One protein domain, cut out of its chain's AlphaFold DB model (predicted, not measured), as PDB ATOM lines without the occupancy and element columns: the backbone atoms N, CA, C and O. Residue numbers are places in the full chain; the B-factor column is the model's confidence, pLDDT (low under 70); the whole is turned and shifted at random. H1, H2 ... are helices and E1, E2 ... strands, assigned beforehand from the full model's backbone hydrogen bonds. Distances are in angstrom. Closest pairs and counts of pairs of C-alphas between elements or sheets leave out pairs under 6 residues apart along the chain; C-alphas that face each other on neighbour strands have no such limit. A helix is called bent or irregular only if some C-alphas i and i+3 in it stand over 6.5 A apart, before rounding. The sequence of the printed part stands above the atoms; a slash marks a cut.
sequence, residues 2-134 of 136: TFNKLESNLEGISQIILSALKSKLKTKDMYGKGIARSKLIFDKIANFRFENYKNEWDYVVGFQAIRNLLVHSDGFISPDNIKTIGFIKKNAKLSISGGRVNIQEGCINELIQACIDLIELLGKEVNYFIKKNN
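Overview. This is residues 2 to 134 of the 136 residues of an uncharacterized protein of Serratia plymuthica (UniProt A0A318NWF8). The model is an elongated helical body with a small head at one end: H1 and H5 run side by side, H2 packs on H1, and kinked H3 crosses H5 and leads to the head, H4 with the hairpin E1 and E2. The printed part has 133 residues, with the order H1 H2 H3 H4 E1 E2 H5; the sheet E1 - E2 is antiparallel and the class is mostly helix. It is compact, with a radius of gyration of the C-alphas of 16.3 A, and spans 54 by 27 by 22 A, only just a rod.

Arrangement. Start at H1, residues 2 to 20; its residues 7 to 14 alone touch H2, residues 34 to 44, with closest C-alphas Glu 7 and Ile 35 at 5.6 A. Their tilt is 33 degrees, only just shallow, the same way. In H3, residues 50 to 73, look for a kink of 39 degrees near residue 57; it is irregular, C-alphas 52 and 55 being 8.1 A apart. Its residues 62 to 66 alone touch H4, residues 82 to 90, with closest C-alphas Gly 62 and Phe 87 at 6.0 A. E1, residues 94 to 97, and E2, residues 100 to 103, form an antiparallel hairpin; N 95 and O 102 are 3.1 A apart, within hydrogen-bond range. The closest C-alphas of H4 and E1, Ile 88 and Leu 94, are 5.3 A apart. H5, residues 107 to 132, touches H3 at a steep tilt of 43 degrees, opposite ways, through residues 111 to 122 of H5 and 52 to 63 of H3 alone; the closest C-alphas are Glu 56 and Ala 114, 5.3 A. H1 and H5 are close but not clearly touching, at a shallow tilt of 6 degrees, the same way; Leu 6 and Cys 115 have the closest C-alphas, 7.4 A. Every O i to N i+4 pair is within hydrogen-bond range in H1, H2, H4 and H5, and 18 of 20 in H3.

Along the chain. Find C-alpha 2 at (22.199, 27.356, 355.194); from there H1 runs 27.1 A. H2 is 15.9 A long, H3 31.1 A and H4 12.4 A; E1 and E2 measure 10.1 A and 9.9 A. H5, 37.5 A, ends at C-alpha 132, (40.027, 35.301, 330.411).

Size, cuts and confidence. The C-alphas of Gly 98 and Asn 134 are the two farthest apart, 55.3 A. The printed part has no cut; the link from H1 to H2, residues 21 to 33, is long. Mean pLDDT of the printed part is 90.0, and residue 2 is under 70.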
ATOM      1  N   THR A   2      22.173  26.849 356.585       60.28
ATOM      2  CA  THR A   2      22.199  27.356 355.194       60.28
ATOM      3  C   THR A   2      23.117  28.565 354.960       60.28
ATOM      4  O   THR A   2      23.972  28.511 354.084       60.28
ATOM      5  N   PHE A   3      23.027  29.618 355.783       76.25
ATOM      6  CA  PHE A   3      23.886  30.806 355.635       76.25
ATOM      7  C   PHE A   3      25.374  30.512 355.843       76.25
ATOM      8  O   PHE A   3      26.198  30.963 355.058       76.25
ATOM      9  N   ASN A   4      25.716  29.693 356.843       78.50
ATOM     10  CA  ASN A   4      27.105  29.293 357.080       78.50
ATOM     11  C   ASN A   4      27.668  28.519 355.880       78.50
ATOM     12  O   ASN A   4      28.838  28.674 355.541       78.50
ATOM     13  N   LYS A   5      26.838  27.693 355.226       82.69
ATOM     14  CA  LYS A   5      27.252  26.954 354.033       82.69
ATOM     15  C   LYS A   5      27.461  27.882 352.838       82.69
ATOM     16  O   LYS A   5      28.473  27.742 352.159       82.69
ATOM     17  N   LEU A   6      26.557  28.836 352.610       85.62
ATOM     18  CA  LEU A   6      26.731  29.846 351.565       85.62
ATOM     19  C   LEU A   6      28.007  30.658 351.795       85.62
ATOM     20  O   LEU A   6      28.840  30.748 350.903       85.62
ATOM     21  N   GLU A   7      28.204  31.181 353.003       87.31
ATOM     22  CA  GLU A   7      29.398  31.947 353.363       87.31
ATOM     23  C   GLU A   7      30.683  31.132 353.150       87.31
ATOM     24  O   GLU A   7      31.631  31.623 352.542       87.31
ATOM     25  N   SER A   8      30.687  29.854 353.545       88.88
ATOM     26  CA  SER A   8      31.799  28.936 353.276       88.88
ATOM     27  C   SER A   8      32.048  28.718 351.781       88.88
ATOM     28  O   SER A   8      33.206  28.623 351.379       88.88
ATOM     29  N   ASN A   9      31.001  28.629 350.957       88.56
ATOM     30  CA  ASN A   9      31.151  28.479 349.510       88.56
ATOM     31  C   ASN A   9      31.753  29.752 348.886       88.56
ATOM     32  O   ASN A   9      32.675  29.656 348.079       88.56
ATOM     33  N   LEU A  10      31.286  30.939 349.287       91.69
ATOM     34  CA  LEU A  10      31.807  32.222 348.796       91.69
ATOM     35  C   LEU A  10      33.269  32.448 349.210       91.69
ATOM     36  O   LEU A  10      34.080  32.930 348.414       91.69
ATOM     37  N   GLU A  11      33.628  32.056 350.433       91.69
ATOM     38  CA  GLU A  11      35.013  32.050 350.906       91.69
ATOM     39  C   GLU A  11      35.869  31.075 350.078       91.69
ATOM     40  O   GLU A  11      36.960  31.443 349.646       91.69
ATOM     41  N   GLY A  12      35.362  29.876 349.772       90.44
ATOM     42  CA  GLY A  12      36.041  28.915 348.898       90.44
ATOM     43  C   GLY A  12      36.314  29.471 347.497       90.44
ATOM     44  O   GLY A  12      37.445  29.408 347.019       90.44
ATOM     45  N   ILE A  13      35.317  30.101 346.865       91.12
ATOM     46  CA  ILE A  13      35.488  30.773 345.563       91.12
ATOM     47  C   ILE A  13      36.551  31.876 345.662       91.12
ATOM     48  O   ILE A  13      37.412  31.999 344.793       91.12
ATOM     49  N   SER A  14      36.533  32.653 346.747       93.19
ATOM     50  CA  SER A  14      37.507  33.723 346.985       93.19
ATOM     51  C   SER A  14      38.942  33.192 347.074       93.19
ATOM     52  O   SER A  14      39.858  33.783 346.503       93.19
ATOM     53  N   GLN A  15      39.139  32.065 347.763       91.31
ATOM     54  CA  GLN A  15      40.440  31.400 347.859       91.31
ATOM     55  C   GLN A  15      40.912  30.905 346.491       91.31
ATOM     56  O   GLN A  15      42.052  31.176 346.121       91.31
ATOM     57  N   ILE A  16      40.032  30.263 345.717       89.69
ATOM     58  CA  ILE A  16      40.344  29.786 344.363       89.69
ATOM     59  C   ILE A  16      40.812  30.944 343.474       89.69
ATOM     60  O   ILE A  16      41.851  30.827 342.830       89.69
ATOM     61  N   ILE A  17      40.103  32.077 343.479       91.06
ATOM     62  CA  ILE A  17      40.472  33.270 342.698       91.06
ATOM     63  C   ILE A  17      41.868  33.775 343.084       91.06
ATOM     64  O   ILE A  17      42.714  33.985 342.215       91.06
ATOM     65  N   LEU A  18      42.126  33.964 344.382       91.75
ATOM     66  CA  LEU A  18      43.416  34.466 344.863       91.75
ATOM     67  C   LEU A  18      44.563  33.513 344.512       91.75
ATOM     68  O   LEU A  18      45.615  33.962 344.052       91.75
ATOM     69  N   SER A  19      44.348  32.208 344.689       88.12
ATOM     70  CA  SER A  19      45.315  31.173 344.332       88.12
ATOM     71  C   SER A  19      45.592  31.142 342.833       88.12
ATOM     72  O   SER A  19      46.756  31.081 342.436       88.12
ATOM     73  N   ALA A  20      44.559  31.240 341.995       87.00
ATOM     74  CA  ALA A  20      44.713  31.198 340.546       87.00
ATOM     75  C   ALA A  20      45.477  32.418 340.002       87.00
ATOM     76  O   ALA A  20      46.274  32.295 339.077       87.00
ATOM     77  N   LEU A  21      45.332  33.580 340.645       87.94
ATOM     78  CA  LEU A  21      46.125  34.777 340.343       87.94
ATOM     79  C   LEU A  21      47.546  34.743 340.915       87.94
ATOM     80  O   LEU A  21      48.277  35.723 340.772       87.94
ATOM     81  N   LYS A  22      47.940  33.662 341.605       86.88
ATOM     82  CA  LYS A  22      49.189  33.582 342.382       86.88
ATOM     83  C   LYS A  22      49.353  34.789 343.314       86.88
ATOM     84  O   LYS A  22      50.462  35.279 343.539       86.88
ATOM     85  N   SER A  23      48.232  35.295 343.831       86.69
ATOM     86  CA  SER A  23      48.221  36.461 344.699       86.69
ATOM     87  C   SER A  23      48.962  36.146 345.994       86.69
ATOM     88  O   SER A  23      48.802  35.073 346.576       86.69
ATOM     89  N   LYS A  24      49.759  37.102 346.478       88.06
ATOM     90  CA  LYS A  24      50.348  37.020 347.824       88.06
ATOM     91  C   LYS A  24      49.313  37.294 348.919       88.06
ATOM     92  O   LYS A  24      49.567  36.973 350.077       88.06
ATOM     93  N   LEU A  25      48.174  37.888 348.554       87.62
ATOM     94  CA  LEU A  25      47.075  38.168 349.469       87.62
ATOM     95  C   LEU A  25      46.328  36.878 349.797       87.62
ATOM     96  O   LEU A  25      45.982  36.098 348.910       87.62
ATOM     97  N   LYS A  26      46.020  36.692 351.075       86.25
ATOM     98  CA  LYS A  26      45.077  35.688 351.566       86.25
ATOM     99  C   LYS A  26      43.727  36.354 351.798       86.25
ATOM    100  O   LYS A  26      43.646  37.558 352.023       86.25
ATOM    101  N   THR A  27      42.653  35.570 351.826       85.38
ATOM    102  CA  THR A  27      41.312  36.104 352.118       85.38
ATOM    103  C   THR A  27      41.286  36.876 353.438       85.38
ATOM    104  O   THR A  27      40.733  37.965 353.506       85.38
ATOM    105  N   LYS A  28      41.970  36.376 354.472       85.31
ATOM    106  CA  LYS A  28      42.093  37.044 355.778       85.31
ATOM    107  C   LYS A  28      42.766  38.424 355.740       85.31
ATOM    108  O   LYS A  28      42.573  39.189 356.679       85.31
ATOM    109  N   ASP A  29      43.533  38.724 354.694       84.94
ATOM    110  CA  ASP A  29      44.205  40.016 354.528       84.94
ATOM    111  C   ASP A  29      43.245  41.071 353.944       84.94
ATOM    112  O   ASP A  29      43.535  42.265 353.953       84.94
ATOM    113  N   MET A  30      42.072  40.643 353.462       87.06
ATOM    114  CA  MET A  30      41.033  41.514 352.921       87.06
ATOM    115  C   MET A  30      40.121  42.038 354.032       87.06
ATOM    116  O   MET A  30      39.617  41.280 354.870       87.06
ATOM    117  N   TYR A  31      39.857  43.346 353.993       84.88
ATOM    118  CA  TYR A  31      38.933  44.011 354.910       84.88
ATOM    119  C   TYR A  31      37.525  43.391 354.857       84.88
ATOM    120  O   TYR A  31      37.056  42.941 353.812       84.88
ATOM    121  N   GLY A  32      36.830  43.391 355.996       82.19
ATOM    122  CA  GLY A  32      35.488  42.823 356.135       82.19
ATOM    123  C   GLY A  32      35.468  41.383 356.660       82.19
ATOM    124  O   GLY A  32      36.493  40.793 357.016       82.19
ATOM    125  N   LYS A  33      34.258  40.821 356.764       80.81
ATOM    126  CA  LYS A  33      33.995  39.461 357.263       80.81
ATOM    127  C   LYS A  33      32.940  38.778 356.395       80.81
ATOM    128  O   LYS A  33      32.063  39.454 355.854       80.81
ATOM    129  N   GLY A  34      33.036  37.455 356.289       83.00
ATOM    130  CA  GLY A  34      32.056  36.619 355.602       83.00
ATOM    131  C   GLY A  34      31.752  37.068 354.177       83.00
ATOM    132  O   GLY A  34      32.648  37.464 353.431       83.00
ATOM    133  N   ILE A  35      30.462  37.086 353.839       87.62
ATOM    134  CA  ILE A  35      29.947  37.457 352.514       87.62
ATOM    135  C   ILE A  35      30.482  38.808 352.003       87.62
ATOM    136  O   ILE A  35      30.792  38.954 350.822       87.62
ATOM    137  N   ALA A  36      30.665  39.794 352.890       87.06
ATOM    138  CA  ALA A  36      31.141  41.125 352.513       87.06
ATOM    139  C   ALA A  36      32.605  41.112 352.050       87.06
ATOM    140  O   ALA A  36      32.974  41.859 351.145       87.06
ATOM    141  N   ARG A  37      33.433  40.242 352.638       91.25
ATOM    142  CA  ARG A  37      34.825  40.053 352.216       91.25
ATOM    143  C   ARG A  37      34.891  39.394 350.840       91.25
ATOM    144  O   ARG A  37      35.621  39.878 349.979       91.25
ATOM    145  N   SER A  38      34.107  38.337 350.615       92.12
ATOM    146  CA  SER A  38      34.039  37.680 349.305       92.12
ATOM    147  C   SER A  38      33.619  38.659 348.211       92.12
ATOM    148  O   SER A  38      34.243  38.690 347.155       92.12
ATOM    149  N   LYS A  39      32.658  39.552 348.495       90.94
ATOM    150  CA  LYS A  39      32.274  40.626 347.564       90.94
ATOM    151  C   LYS A  39      33.455  41.480 347.127       90.94
ATOM    152  O   LYS A  39      33.592  41.748 345.941       90.94
ATOM    153  N   LEU A  40      34.286  41.921 348.073       90.75
ATOM    154  CA  LEU A  40      35.438  42.771 347.770       90.75
ATOM    155  C   LEU A  40      36.445  42.059 346.873       90.75
ATOM    156  O   LEU A  40      36.998  42.682 345.975       90.75
ATOM    157  N   ILE A  41      36.663  40.762 347.086       91.94
ATOM    158  CA  ILE A  41      37.543  39.959 346.233       91.94
ATOM    159  C   ILE A  41      36.940  39.832 344.829       91.94
ATOM    160  O   ILE A  41      37.631  40.082 343.844       91.94
ATOM    161  N   PHE A  42      35.650  39.512 344.723       92.00
ATOM    162  CA  PHE A  42      34.978  39.365 343.428       92.00
ATOM    163  C   PHE A  42      34.974  40.675 342.632       92.00
ATOM    164  O   PHE A  42      35.320  40.677 341.457       92.00
ATOM    165  N   ASP A  43      34.654  41.791 343.285       90.12
ATOM    166  CA  ASP A  43      34.600  43.118 342.667       90.12
ATOM    167  C   ASP A  43      36.007  43.653 342.346       90.12
ATOM    168  O   ASP A  43      36.340  43.925 341.198       90.12
ATOM    169  N   LYS A  44      36.889  43.763 343.348       88.19
ATOM    170  CA  LYS A  44      38.160  44.493 343.199       88.19
ATOM    171  C   LYS A  44      39.299  43.675 342.614       88.19
ATOM    172  O   LYS A  44      40.208  44.259 342.034       88.19
ATOM    173  N   ILE A  45      39.285  42.359 342.798       89.69
ATOM    174  CA  ILE A  45      40.383  41.490 342.357       89.69
ATOM    175  C   ILE A  45      39.981  40.739 341.095       89.69
ATOM    176  O   ILE A  45      40.718  40.738 340.114       89.69
ATOM    177  N   ALA A  46      38.807  40.110 341.110       88.69
ATOM    178  CA  ALA A  46      38.352  39.296 339.990       88.69
ATOM    179  C   ALA A  46      37.633  40.107 338.898       88.69
ATOM    180  O   ALA A  46      37.489  39.616 337.776       88.69
ATOM    181  N   ASN A  47      37.220  41.342 339.208       89.00
ATOM    182  CA  ASN A  47      36.434  42.217 338.336       89.00
ATOM    183  C   ASN A  47      35.172  41.522 337.794       89.00
ATOM    184  O   ASN A  47      34.875  41.590 336.598       89.00
ATOM    185  N   PHE A  48      34.480  40.786 338.670       90.50
ATOM    186  CA  PHE A  48      33.197  40.162 338.354       90.50
ATOM    187  C   PHE A  48      32.153  41.244 338.090       90.50
ATOM    188  O   PHE A  48      32.112  42.263 338.784       90.50
ATOM    189  N   ARG A  49      31.281  41.006 337.106       81.88
ATOM    190  CA  ARG A  49      30.217  41.950 336.736       81.88
ATOM    191  C   ARG A  49      29.084  41.901 337.748       81.88
ATOM    192  O   ARG A  49      28.084  41.209 337.564       81.88
ATOM    193  N   PHE A  50      29.262  42.630 338.845       78.25
ATOM    194  CA  PHE A  50      28.342  42.624 339.976       78.25
ATOM    195  C   PHE A  50      26.924  43.079 339.602       78.25
ATOM    196  O   PHE A  50      25.966  42.699 340.273       78.25
ATOM    197  N   GLU A  51      26.758  43.851 338.522       80.00
ATOM    198  CA  GLU A  51      25.436  44.261 338.040       80.00
ATOM    199  C   GLU A  51      24.543  43.058 337.700       80.00
ATOM    200  O   GLU A  51      23.333  43.127 337.908       80.00
ATOM    201  N   ASN A  52      25.137  41.946 337.250       77.44
ATOM    202  CA  ASN A  52      24.415  40.759 336.785       77.44
ATOM    203  C   ASN A  52      23.758  39.941 337.904       77.44
ATOM    204  O   ASN A  52      22.881  39.136 337.615       77.44
ATOM    205  N   TYR A  53      24.201  40.101 339.151       83.75
ATOM    206  CA  TYR A  53      23.710  39.326 340.301       83.75
ATOM    207  C   TYR A  53      23.444  40.206 341.527       83.75
ATOM    208  O   TYR A  53      23.403  39.746 342.672       83.75
ATOM    209  N   LYS A  54      23.293  41.517 341.298       87.12
ATOM    210  CA  LYS A  54      23.067  42.504 342.353       87.12
ATOM    211  C   LYS A  54      21.791  42.201 343.139       87.12
ATOM    212  O   LYS A  54      21.778  42.399 344.351       87.12
ATOM    213  N   ASN A  55      20.737  41.745 342.467       89.00
ATOM    214  CA  ASN A  55      19.439  41.506 343.093       89.00
ATOM    215  C   ASN A  55      19.499  40.313 344.051       89.00
ATOM    216  O   ASN A  55      19.142  40.449 345.218       89.00
ATOM    217  N   GLU A  56      20.021  39.183 343.583       91.00
ATOM    218  CA  GLU A  56      20.205  37.947 344.340       91.00
ATOM    219  C   GLU A  56      21.161  38.187 345.510       91.00
ATOM    220  O   GLU A  56      20.895  37.791 346.645       91.00
ATOM    221  N   TRP A  57      22.249  38.921 345.260       91.50
ATOM    222  CA  TRP A  57      23.194  39.291 346.300       91.50
ATOM    223  C   TRP A  57      22.561  40.162 347.387       91.50
ATOM    224  O   TRP A  57      22.696  39.864 348.575       91.50
ATOM    225  N   ASP A  58      21.900  41.257 347.003       91.38
ATOM    226  CA  ASP A  58      21.271  42.173 347.956       91.38
ATOM    227  C   ASP A  58      20.167  41.455 348.746       91.38
ATOM    228  O   ASP A  58      20.012  41.707 349.943       91.38
ATOM    229  N   TYR A  59      19.461  40.510 348.115       93.19
ATOM    230  CA  TYR A  59      18.471  39.659 348.766       93.19
ATOM    231  C   TYR A  59      19.098  38.765 349.838       93.19
ATOM    232  O   TYR A  59      18.691  38.800 351.002       93.19
ATOM    233  N   VAL A  60      20.143  38.014 349.480       92.25
ATOM    234  CA  VAL A  60      20.883  37.144 350.404       92.25
ATOM    235  C   VAL A  60      21.466  37.942 351.573       92.25
ATOM    236  O   VAL A  60      21.320  37.541 352.729       92.25
ATOM    237  N   VAL A  61      22.103  39.087 351.306       91.06
ATOM    238  CA  VAL A  61      22.677  39.944 352.356       91.06
ATOM    239  C   VAL A  61      21.589  40.534 353.250       91.06
ATOM    240  O   VAL A  61      21.763  40.584 354.472       91.06
ATOM    241  N   GLY A  62      20.456  40.936 352.672       93.50
ATOM    242  CA  GLY A  62      19.279  41.368 353.422       93.50
ATOM    243  C   GLY A  62      18.816  40.290 354.400       93.50
ATOM    244  O   GLY A  62      18.686  40.553 355.596       93.50
ATOM    245  N   PHE A  63      18.676  39.045 353.938       93.44
ATOM    246  CA  PHE A  63      18.318  37.921 354.806       93.44
ATOM    247  C   PHE A  63      19.387  37.562 355.833       93.44
ATOM    248  O   PHE A  63      19.036  37.136 356.934       93.44
ATOM    249  N   GLN A  64      20.673  37.760 355.539       91.25
ATOM    250  CA  GLN A  64      21.716  37.578 356.546       91.25
ATOM    251  C   GLN A  64      21.540  38.570 357.704       91.25
ATOM    252  O   GLN A  64      21.698  38.191 358.867       91.25
ATOM    253  N   ALA A  65      21.145  39.812 357.408       91.75
ATOM    254  CA  ALA A  65      20.798  40.789 358.435       91.75
ATOM    255  C   ALA A  65      19.572  40.344 359.251       91.75
ATOM    256  O   ALA A  65      19.623  40.387 360.479       91.75
ATOM    257  N   ILE A  66      18.520  39.824 358.602       93.75
ATOM    258  CA  ILE A  66      17.345  39.262 359.295       93.75
ATOM    259  C   ILE A  66      17.738  38.103 360.211       93.75
ATOM    260  O   ILE A  66      17.400  38.112 361.392       93.75
ATOM    261  N   ARG A  67      18.517  37.135 359.716       91.12
ATOM    262  CA  ARG A  67      19.026  36.019 360.525       91.12
ATOM    263  C   ARG A  67      19.797  36.521 361.741       91.12
ATOM    264  O   ARG A  67      19.674  35.942 362.816       91.12
ATOM    265  N   ASN A  68      20.606  37.567 361.584       90.12
ATOM    266  CA  ASN A  68      21.359  38.132 362.700       90.12
ATOM    267  C   ASN A  68      20.431  38.746 363.752       90.12
ATOM    268  O   ASN A  68      20.671  38.528 364.934       90.12
ATOM    269  N   LEU A  69      19.351  39.424 363.347       93.56
ATOM    270  CA  LEU A  69      18.333  39.916 364.282       93.56
ATOM    271  C   LEU A  69      17.646  38.767 365.026       93.56
ATOM    272  O   LEU A  69      17.514  38.823 366.244       93.56
ATOM    273  N   LEU A  70      17.258  37.699 364.320       91.69
ATOM    274  CA  LEU A  70      16.627  36.529 364.942       91.69
ATOM    275  C   LEU A  70      17.535  35.875 365.990       91.69
ATOM    276  O   LEU A  70      17.079  35.532 367.071       91.69
ATOM    277  N   VAL A  71      18.824  35.716 365.679       89.38
ATOM    278  CA  VAL A  71      19.771  35.002 366.549       89.38
ATOM    279  C   VAL A  71      20.282  35.861 367.703       89.38
ATOM    280  O   VAL A  71      20.506  35.339 368.791       89.38
ATOM    281  N   HIS A  72      20.511  37.153 367.477       88.06
ATOM    282  CA  HIS A  72      21.187  38.017 368.450       88.06
ATOM    283  C   HIS A  72      20.251  38.990 369.169       88.06
ATOM    284  O   HIS A  72      20.658  39.602 370.152       88.06
ATOM    285  N   SER A  73      19.024  39.166 368.685       91.88
ATOM    286  CA  SER A  73      18.085  40.160 369.213       91.88
ATOM    287  C   SER A  73      16.662  39.621 369.339       91.88
ATOM    288  O   SER A  73      15.734  40.414 369.435       91.88
ATOM    289  N   ASP A  74      16.467  38.297 369.308       90.31
ATOM    290  CA  ASP A  74      15.137  37.658 369.340       90.31
ATOM    291  C   ASP A  74      14.171  38.242 368.283       90.31
ATOM    292  O   ASP A  74      12.971  38.413 368.495       90.31
ATOM    293  N   GLY A  75      14.726  38.652 367.137       92.31
ATOM    294  CA  GLY A  75      13.982  39.282 366.048       92.31
ATOM    295  C   GLY A  75      13.606  40.751 366.267       92.31
ATOM    296  O   GLY A  75      12.979  41.328 365.377       92.31
ATOM    297  N   PHE A  76      13.983  41.384 367.382       96.31
ATOM    298  CA  PHE A  76      13.798  42.823 367.569       96.31
ATOM    299  C   PHE A  76      14.685  43.634 366.631       96.31
ATOM    300  O   PHE A  76      15.857  43.319 366.423       96.31
ATOM    301  N   ILE A  77      14.129  44.722 366.106       95.31
ATOM    302  CA  ILE A  77      14.824  45.643 365.216       95.31
ATOM    303  C   ILE A  77      14.778  47.067 365.774       95.31
ATOM    304  O   ILE A  77      13.710  47.620 366.029       95.31
ATOM    305  N   SER A  78      15.956  47.672 365.956       93.50
ATOM    306  CA  SER A  78      16.069  49.094 366.301       93.50
ATOM    307  C   SER A  78      15.631  49.973 365.117       93.50
ATOM    308  O   SER A  78      15.988  49.647 363.976       93.50
ATOM    309  N   PRO A  79      14.943  51.107 365.357       91.75
ATOM    310  CA  PRO A  79      14.644  52.113 364.334       91.75
ATOM    311  C   PRO A  79      15.878  52.604 363.559       91.75
ATOM    312  O   PRO A  79      15.767  52.934 362.379       91.75
ATOM    313  N   ASP A  80      17.060  52.572 364.180       94.50
ATOM    314  CA  ASP A  80      18.322  52.998 363.558       94.50
ATOM    315  C   ASP A  80      18.842  52.000 362.510       94.50
ATOM    316  O   ASP A  80      19.754  52.301 361.736       94.50
ATOM    317  N   ASN A  81      18.255  50.800 362.423       93.19
ATOM    318  CA  ASN A  81      18.641  49.778 361.452       93.19
ATOM    319  C   ASN A  81      18.004  50.024 360.069       93.19
ATOM    320  O   ASN A  81      17.360  49.152 359.479       93.19
ATOM    321  N   ILE A  82      18.205  51.234 359.537       95.38
ATOM    322  CA  ILE A  82      17.543  51.778 358.339       95.38
ATOM    323  C   ILE A  82      17.681  50.845 357.130       95.38
ATOM    324  O   ILE A  82      16.719  50.643 356.389       95.38
ATOM    325  N   LYS A  83      18.859  50.238 356.929       93.56
ATOM    326  CA  LYS A  83      19.108  49.325 355.799       93.56
ATOM    327  C   LYS A  83      18.253  48.064 355.883       93.56
ATOM    328  O   LYS A  83      17.617  47.697 354.898       93.56
ATOM    329  N   THR A  84      18.211  47.427 357.052       94.75
ATOM    330  CA  THR A  84      17.427  46.201 357.252       94.75
ATOM    331  C   THR A  84      15.931  46.501 357.204       94.75
ATOM    332  O   THR A  84      15.182  45.767 356.570       94.75
ATOM    333  N   ILE A  85      15.500  47.637 357.766       96.25
ATOM    334  CA  ILE A  85      14.118  48.125 357.643       96.25
ATOM    335  C   ILE A  85      13.751  48.346 356.170       96.25
ATOM    336  O   ILE A  85      12.686  47.926 355.725       96.25
ATOM    337  N   GLY A  86      14.631  48.988 355.398       96.25
ATOM    338  CA  GLY A  86      14.427  49.222 353.971       96.25
ATOM    339  C   GLY A  86      14.324  47.929 353.165       96.25
ATOM    340  O   GLY A  86      13.511  47.856 352.246       96.25
ATOM    341  N   PHE A  87      15.104  46.906 353.521       96.06
ATOM    342  CA  PHE A  87      14.996  45.571 352.934       96.06
ATOM    343  C   PHE A  87      13.645  44.916 353.253       96.06
ATOM    344  O   PHE A  87      12.948  44.495 352.333       96.06
ATOM    345  N   ILE A  88      13.237  44.908 354.528       95.62
ATOM    346  CA  ILE A  88      11.953  44.334 354.966       95.62
ATOM    347  C   ILE A  88      10.782  44.988 354.229       95.62
ATOM    348  O   ILE A  88       9.934  44.289 353.693       95.62
ATOM    349  N   LYS A  89      10.767  46.322 354.121       94.75
ATOM    350  CA  LYS A  89       9.691  47.064 353.436       94.75
ATOM    351  C   LYS A  89       9.552  46.736 351.946       94.75
ATOM    352  O   LYS A  89       8.492  46.972 351.379       94.75
ATOM    353  N   LYS A  90      10.616  46.250 351.305       93.88
ATOM    354  CA  LYS A  90      10.619  45.868 349.884       93.88
ATOM    355  C   LYS A  90      10.275  44.396 349.664       93.88
ATOM    356  O   LYS A  90      10.113  43.988 348.520       93.88
ATOM    357  N   ASN A  91      10.198  43.603 350.729       93.81
ATOM    358  CA  ASN A  91       9.959  42.174 350.651       93.81
ATOM    359  C   ASN A  91       8.523  41.863 351.095       93.81
ATOM    360  O   ASN A  91       8.159  42.094 352.244       93.81
ATOM    361  N   ALA A  92       7.713  41.310 350.192       93.44
ATOM    362  CA  ALA A  92       6.299  41.032 350.454       93.44
ATOM    363  C   ALA A  92       6.068  39.992 351.570       93.44
ATOM    364  O   ALA A  92       4.996  39.959 352.172       93.44
ATOM    365  N   LYS A  93       7.070  39.152 351.853       95.38
ATOM    366  CA  LYS A  93       7.024  38.069 352.843       95.38
ATOM    367  C   LYS A  93       7.651  38.442 354.186       95.38
ATOM    368  O   LYS A  93       7.728  37.595 355.079       95.38
ATOM    369  N   LEU A  94       8.086  39.690 354.351       95.88
ATOM    370  CA  LEU A  94       8.630  40.214 355.599       95.88
ATOM    371  C   LEU A  94       7.788  41.395 356.079       95.88
ATOM    372  O   LEU A  94       7.290  42.196 355.295       95.88
ATOM    373  N   SER A  95       7.642  41.532 357.391       96.25
ATOM    374  CA  SER A  95       7.026  42.723 357.979       96.25
ATOM    375  C   SER A  95       7.621  43.038 359.345       96.25
ATOM    376  O   SER A  95       8.373  42.243 359.908       96.25
ATOM    377  N   ILE A  96       7.310  44.221 359.875       96.31
ATOM    378  CA  ILE A  96       7.665  44.614 361.241       96.31
ATOM    379  C   ILE A  96       6.365  44.853 362.002       96.31
ATOM    380  O   ILE A  96       5.545  45.658 361.566       96.31
ATOM    381  N   SER A  97       6.180  44.177 363.133       94.75
ATOM    382  CA  SER A  97       5.068  44.429 364.059       94.75
ATOM    383  C   SER A  97       5.583  44.398 365.491       94.75
ATOM    384  O   SER A  97       6.399  43.545 365.832       94.75
ATOM    385  N   GLY A  98       5.172  45.364 366.317       93.12
ATOM    386  CA  GLY A  98       5.649  45.478 367.702       93.12
ATOM    387  C   GLY A  98       7.176  45.595 367.833       93.12
ATOM    388  O   GLY A  98       7.748  45.102 368.799       93.12
ATOM    389  N   GLY A  99       7.855  46.172 366.831       93.75
ATOM    390  CA  GLY A  99       9.321  46.263 366.793       93.75
ATOM    391  C   GLY A  99      10.041  44.940 366.501       93.75
ATOM    392  O   GLY A  99      11.265  44.887 366.600       93.75
ATOM    393  N   ARG A 100       9.314  43.882 366.130       95.31
ATOM    394  CA  ARG A 100       9.860  42.568 365.768       95.31
ATOM    395  C   ARG A 100       9.663  42.275 364.290       95.31
ATOM    396  O   ARG A 100       8.659  42.671 363.697       95.31
ATOM    397  N   VAL A 101      10.620  41.565 363.704       96.12
ATOM    398  CA  VAL A 101      10.517  41.051 362.337       96.12
ATOM    399  C   VAL A 101       9.582  39.844 362.314       96.12
ATOM    400  O   VAL A 101       9.788  38.886 363.052       96.12
ATOM    401  N   ASN A 102       8.598  39.869 361.417       94.81
ATOM    402  CA  ASN A 102       7.738  38.731 361.115       94.81
ATOM    403  C   ASN A 102       8.097  38.151 359.749       94.81
ATOM    404  O   ASN A 102       8.363  38.887 358.795       94.81
ATOM    405  N   ILE A 103       8.071  36.824 359.668       94.94
ATOM    406  CA  ILE A 103       8.413  36.053 358.476       94.94
ATOM    407  C   ILE A 103       7.169  35.287 358.044       94.94
ATOM    408  O   ILE A 103       6.642  34.483 358.808       94.94
ATOM    409  N   GLN A 104       6.694  35.558 356.832       95.31
ATOM    410  CA  GLN A 104       5.523  34.896 356.266       95.31
ATOM    411  C   GLN A 104       5.891  33.574 355.582       95.31
ATOM    412  O   GLN A 104       7.049  33.308 355.248       95.31
ATOM    413  N   GLU A 105       4.878  32.754 355.320       94.88
ATOM    414  CA  GLU A 105       5.029  31.507 354.576       94.88
ATOM    415  C   GLU A 105       5.599  31.734 353.162       94.88
ATOM    416  O   GLU A 105       5.265  32.700 352.462       94.88
ATOM    417  N   GLY A 106       6.483  30.825 352.741       91.81
ATOM    418  CA  GLY A 106       7.182  30.874 351.453       91.81
ATOM    419  C   GLY A 106       8.478  31.689 351.466       91.81
ATOM    420  O   GLY A 106       9.324  31.492 350.601       91.81
ATOM    421  N   CYS A 107       8.701  32.515 352.490       92.38
ATOM    422  CA  CYS A 107       9.889  33.361 352.627       92.38
ATOM    423  C   CYS A 107      11.215  32.575 352.568       92.38
ATOM    424  O   CYS A 107      12.171  32.967 351.901       92.38
ATOM    425  N   ILE A 108      11.263  31.412 353.228       90.25
ATOM    426  CA  ILE A 108      12.446  30.541 353.213       90.25
ATOM    427  C   ILE A 108      12.685  29.931 351.827       90.25
ATOM    428  O   ILE A 108      13.838  29.791 351.428       90.25
ATOM    429  N   ASN A 109      11.626  29.621 351.076       92.19
ATOM    430  CA  ASN A 109      11.758  29.087 349.720       92.19
ATOM    431  C   ASN A 109      12.341  30.146 348.777       92.19
ATOM    432  O   ASN A 109      13.262  29.843 348.026       92.19
ATOM    433  N   GLU A 110      11.882  31.398 348.883       92.62
ATOM    434  CA  GLU A 110      12.449  32.525 348.129       92.62
ATOM    435  C   GLU A 110      13.931  32.746 348.467       92.62
ATOM    436  O   GLU A 110      14.746  32.977 347.577       92.62
ATOM    437  N   LEU A 111      14.315  32.616 349.743       91.81
ATOM    438  CA  LEU A 111      15.720  32.682 350.149       91.81
ATOM    439  C   LEU A 111      16.555  31.544 349.553       91.81
ATOM    440  O   LEU A 111      17.664  31.792 349.080       91.81
ATOM    441  N   ILE A 112      16.060  30.306 349.595       91.25
ATOM    442  CA  ILE A 112      16.775  29.158 349.026       91.25
ATOM    443  C   ILE A 112      16.971  29.361 347.523       91.25
ATOM    444  O   ILE A 112      18.091  29.185 347.046       91.25
ATOM    445  N   GLN A 113      15.932  29.798 346.809       92.50
ATOM    446  CA  GLN A 113      16.020  30.076 345.379       92.50
ATOM    447  C   GLN A 113      17.049  31.173 345.086       92.50
ATOM    448  O   GLN A 113      17.959  30.950 344.296       92.50
ATOM    449  N   ALA A 114      17.009  32.293 345.815       92.44
ATOM    450  CA  ALA A 114      17.997  33.360 345.657       92.44
ATOM    451  C   ALA A 114      19.439  32.887 345.935       92.44
ATOM    452  O   ALA A 114      20.379  33.348 345.290       92.44
ATOM    453  N   CYS A 115      19.640  31.955 346.876       91.50
ATOM    454  CA  CYS A 115      20.955  31.350 347.107       91.50
ATOM    455  C   CYS A 115      21.412  30.487 345.922       91.50
ATOM    456  O   CYS A 115      22.594  30.522 345.582       91.50
ATOM    457  N   ILE A 116      20.505  29.706 345.326       91.69
ATOM    458  CA  ILE A 116      20.790  28.869 344.151       91.69
ATOM    459  C   ILE A 116      21.171  29.763 342.970       91.69
ATOM    460  O   ILE A 116      22.272  29.616 342.437       91.69
ATOM    461  N   ASP A 117      20.327  30.741 342.645       92.31
ATOM    462  CA  ASP A 117      20.532  31.665 341.525       92.31
ATOM    463  C   ASP A 117      21.865  32.413 341.669       92.31
ATOM    464  O   ASP A 117      22.654  32.505 340.724       92.31
ATOM    465  N   LEU A 118      22.180  32.877 342.885       91.81
ATOM    466  CA  LEU A 118      23.449  33.539 343.169       91.81
ATOM    467  C   LEU A 118      24.654  32.628 342.900       91.81
ATOM    468  O   LEU A 118      25.644  33.070 342.313       91.81
ATOM    469  N   ILE A 119      24.602  31.365 343.334       89.38
ATOM    470  CA  ILE A 119      25.696  30.409 343.119       89.38
ATOM    471  C   ILE A 119      25.872  30.123 341.623       89.38
ATOM    472  O   ILE A 119      27.008  30.077 341.148       89.38
ATOM    473  N   GLU A 120      24.784  29.977 340.867       90.62
ATOM    474  CA  GLU A 120      24.846  29.756 339.420       90.62
ATOM    475  C   GLU A 120      25.448  30.952 338.670       90.62
ATOM    476  O   GLU A 120      26.303  30.777 337.794       90.62
ATOM    477  N   LEU A 121      25.043  32.174 339.028       91.12
ATOM    478  CA  LEU A 121      25.582  33.407 338.449       91.12
ATOM    479  C   LEU A 121      27.076  33.559 338.758       91.12
ATOM    480  O   LEU A 121      27.870  33.812 337.850       91.12
ATOM    481  N   LEU A 122      27.484  33.310 340.005       89.75
ATOM    482  CA  LEU A 122      28.899  33.305 340.383       89.75
ATOM    483  C   LEU A 122      29.686  32.218 339.645       89.75
ATOM    484  O   LEU A 122      30.816  32.464 339.233       89.75
ATOM    485  N   GLY A 123      29.098  31.041 339.419       89.50
ATOM    486  CA  GLY A 123      29.714  29.984 338.616       89.50
ATOM    487  C   GLY A 123      30.009  30.431 337.179       89.50
ATOM    488  O   GLY A 123      31.085  30.149 336.647       89.50
ATOM    489  N   LYS A 124      29.096  31.187 336.557       90.81
ATOM    490  CA  LYS A 124      29.307  31.775 335.221       90.81
ATOM    491  C   LYS A 124      30.453  32.793 335.224       90.81
ATOM    492  O   LYS A 124      31.310  32.732 334.342       90.81
ATOM    493  N   GLU A 125      30.508  33.673 336.222       91.06
ATOM    494  CA  GLU A 125      31.583  34.667 336.366       91.06
ATOM    495  C   GLU A 125      32.948  34.008 336.621       91.06
ATOM    496  O   GLU A 125      33.936  34.373 335.986       91.06
ATOM    497  N   VAL A 126      33.008  32.970 337.465       89.75
ATOM    498  CA  VAL A 126      34.230  32.175 337.693       89.75
ATOM    499  C   VAL A 126      34.716  31.540 336.390       89.75
ATOM    500  O   VAL A 126      35.897  31.639 336.063       89.75
ATOM    501  N   ASN A 127      33.819  30.938 335.606       89.50
ATOM    502  CA  ASN A 127      34.174  30.350 334.313       89.50
ATOM    503  C   ASN A 127      34.696  31.400 333.324       89.50
ATOM    504  O   ASN A 127      35.666  31.150 332.605       89.50
ATOM    505  N   TYR A 128      34.072  32.579 333.278       89.62
ATOM    506  CA  TYR A 128      34.546  33.689 332.455       89.62
ATOM    507  C   TYR A 128      35.938  34.158 332.894       89.62
ATOM    508  O   TYR A 128      36.832  34.327 332.064       89.62
ATOM    509  N   PHE A 129      36.142  34.310 334.201       89.38
ATOM    510  CA  PHE A 129      37.416  34.694 334.789       89.38
ATOM    511  C   PHE A 129      38.532  33.694 334.468       89.38
ATOM    512  O   PHE A 129      39.615  34.105 334.051       89.38
ATOM    513  N   ILE A 130      38.262  32.394 334.600       88.50
ATOM    514  CA  ILE A 130      39.203  31.322 334.253       88.50
ATOM    515  C   ILE A 130      39.621  31.419 332.782       88.50
ATOM    516  O   ILE A 130      40.816  31.476 332.484       88.50
ATOM    517  N   LYS A 131      38.644  31.514 331.869       88.94
ATOM    518  CA  LYS A 131      38.894  31.627 330.422       88.94
ATOM    519  C   LYS A 131      39.704  32.873 330.077       88.94
ATOM    520  O   LYS A 131      40.654  32.792 329.309       88.94
ATOM    521  N   LYS A 132      39.352  34.021 330.661       88.19
ATOM    522  CA  LYS A 132      40.027  35.301 330.411       88.19
ATOM    523  C   LYS A 132      41.503  35.281 330.822       88.19
ATOM    524  O   LYS A 132      42.315  35.942 330.185       88.19
ATOM    525  N   ASN A 133      41.839  34.565 331.893       85.00
ATOM    526  CA  ASN A 133      43.189  34.540 332.458       85.00
ATOM    527  C   ASN A 133      44.005  33.301 332.040       85.00
ATOM    528  O   ASN A 133      45.095  33.105 332.570       85.00
ATOM    529  N   ASN A 134      43.507  32.479 331.104       82.75
ATOM    530  CA  ASN A 134      44.144  31.228 330.661       82.75
ATOM    531  C   ASN A 134      44.501  30.285 331.827       82.75
ATOM    532  O   ASN A 134      45.577  29.692 331.868       82.75
TER     533      ASN A 134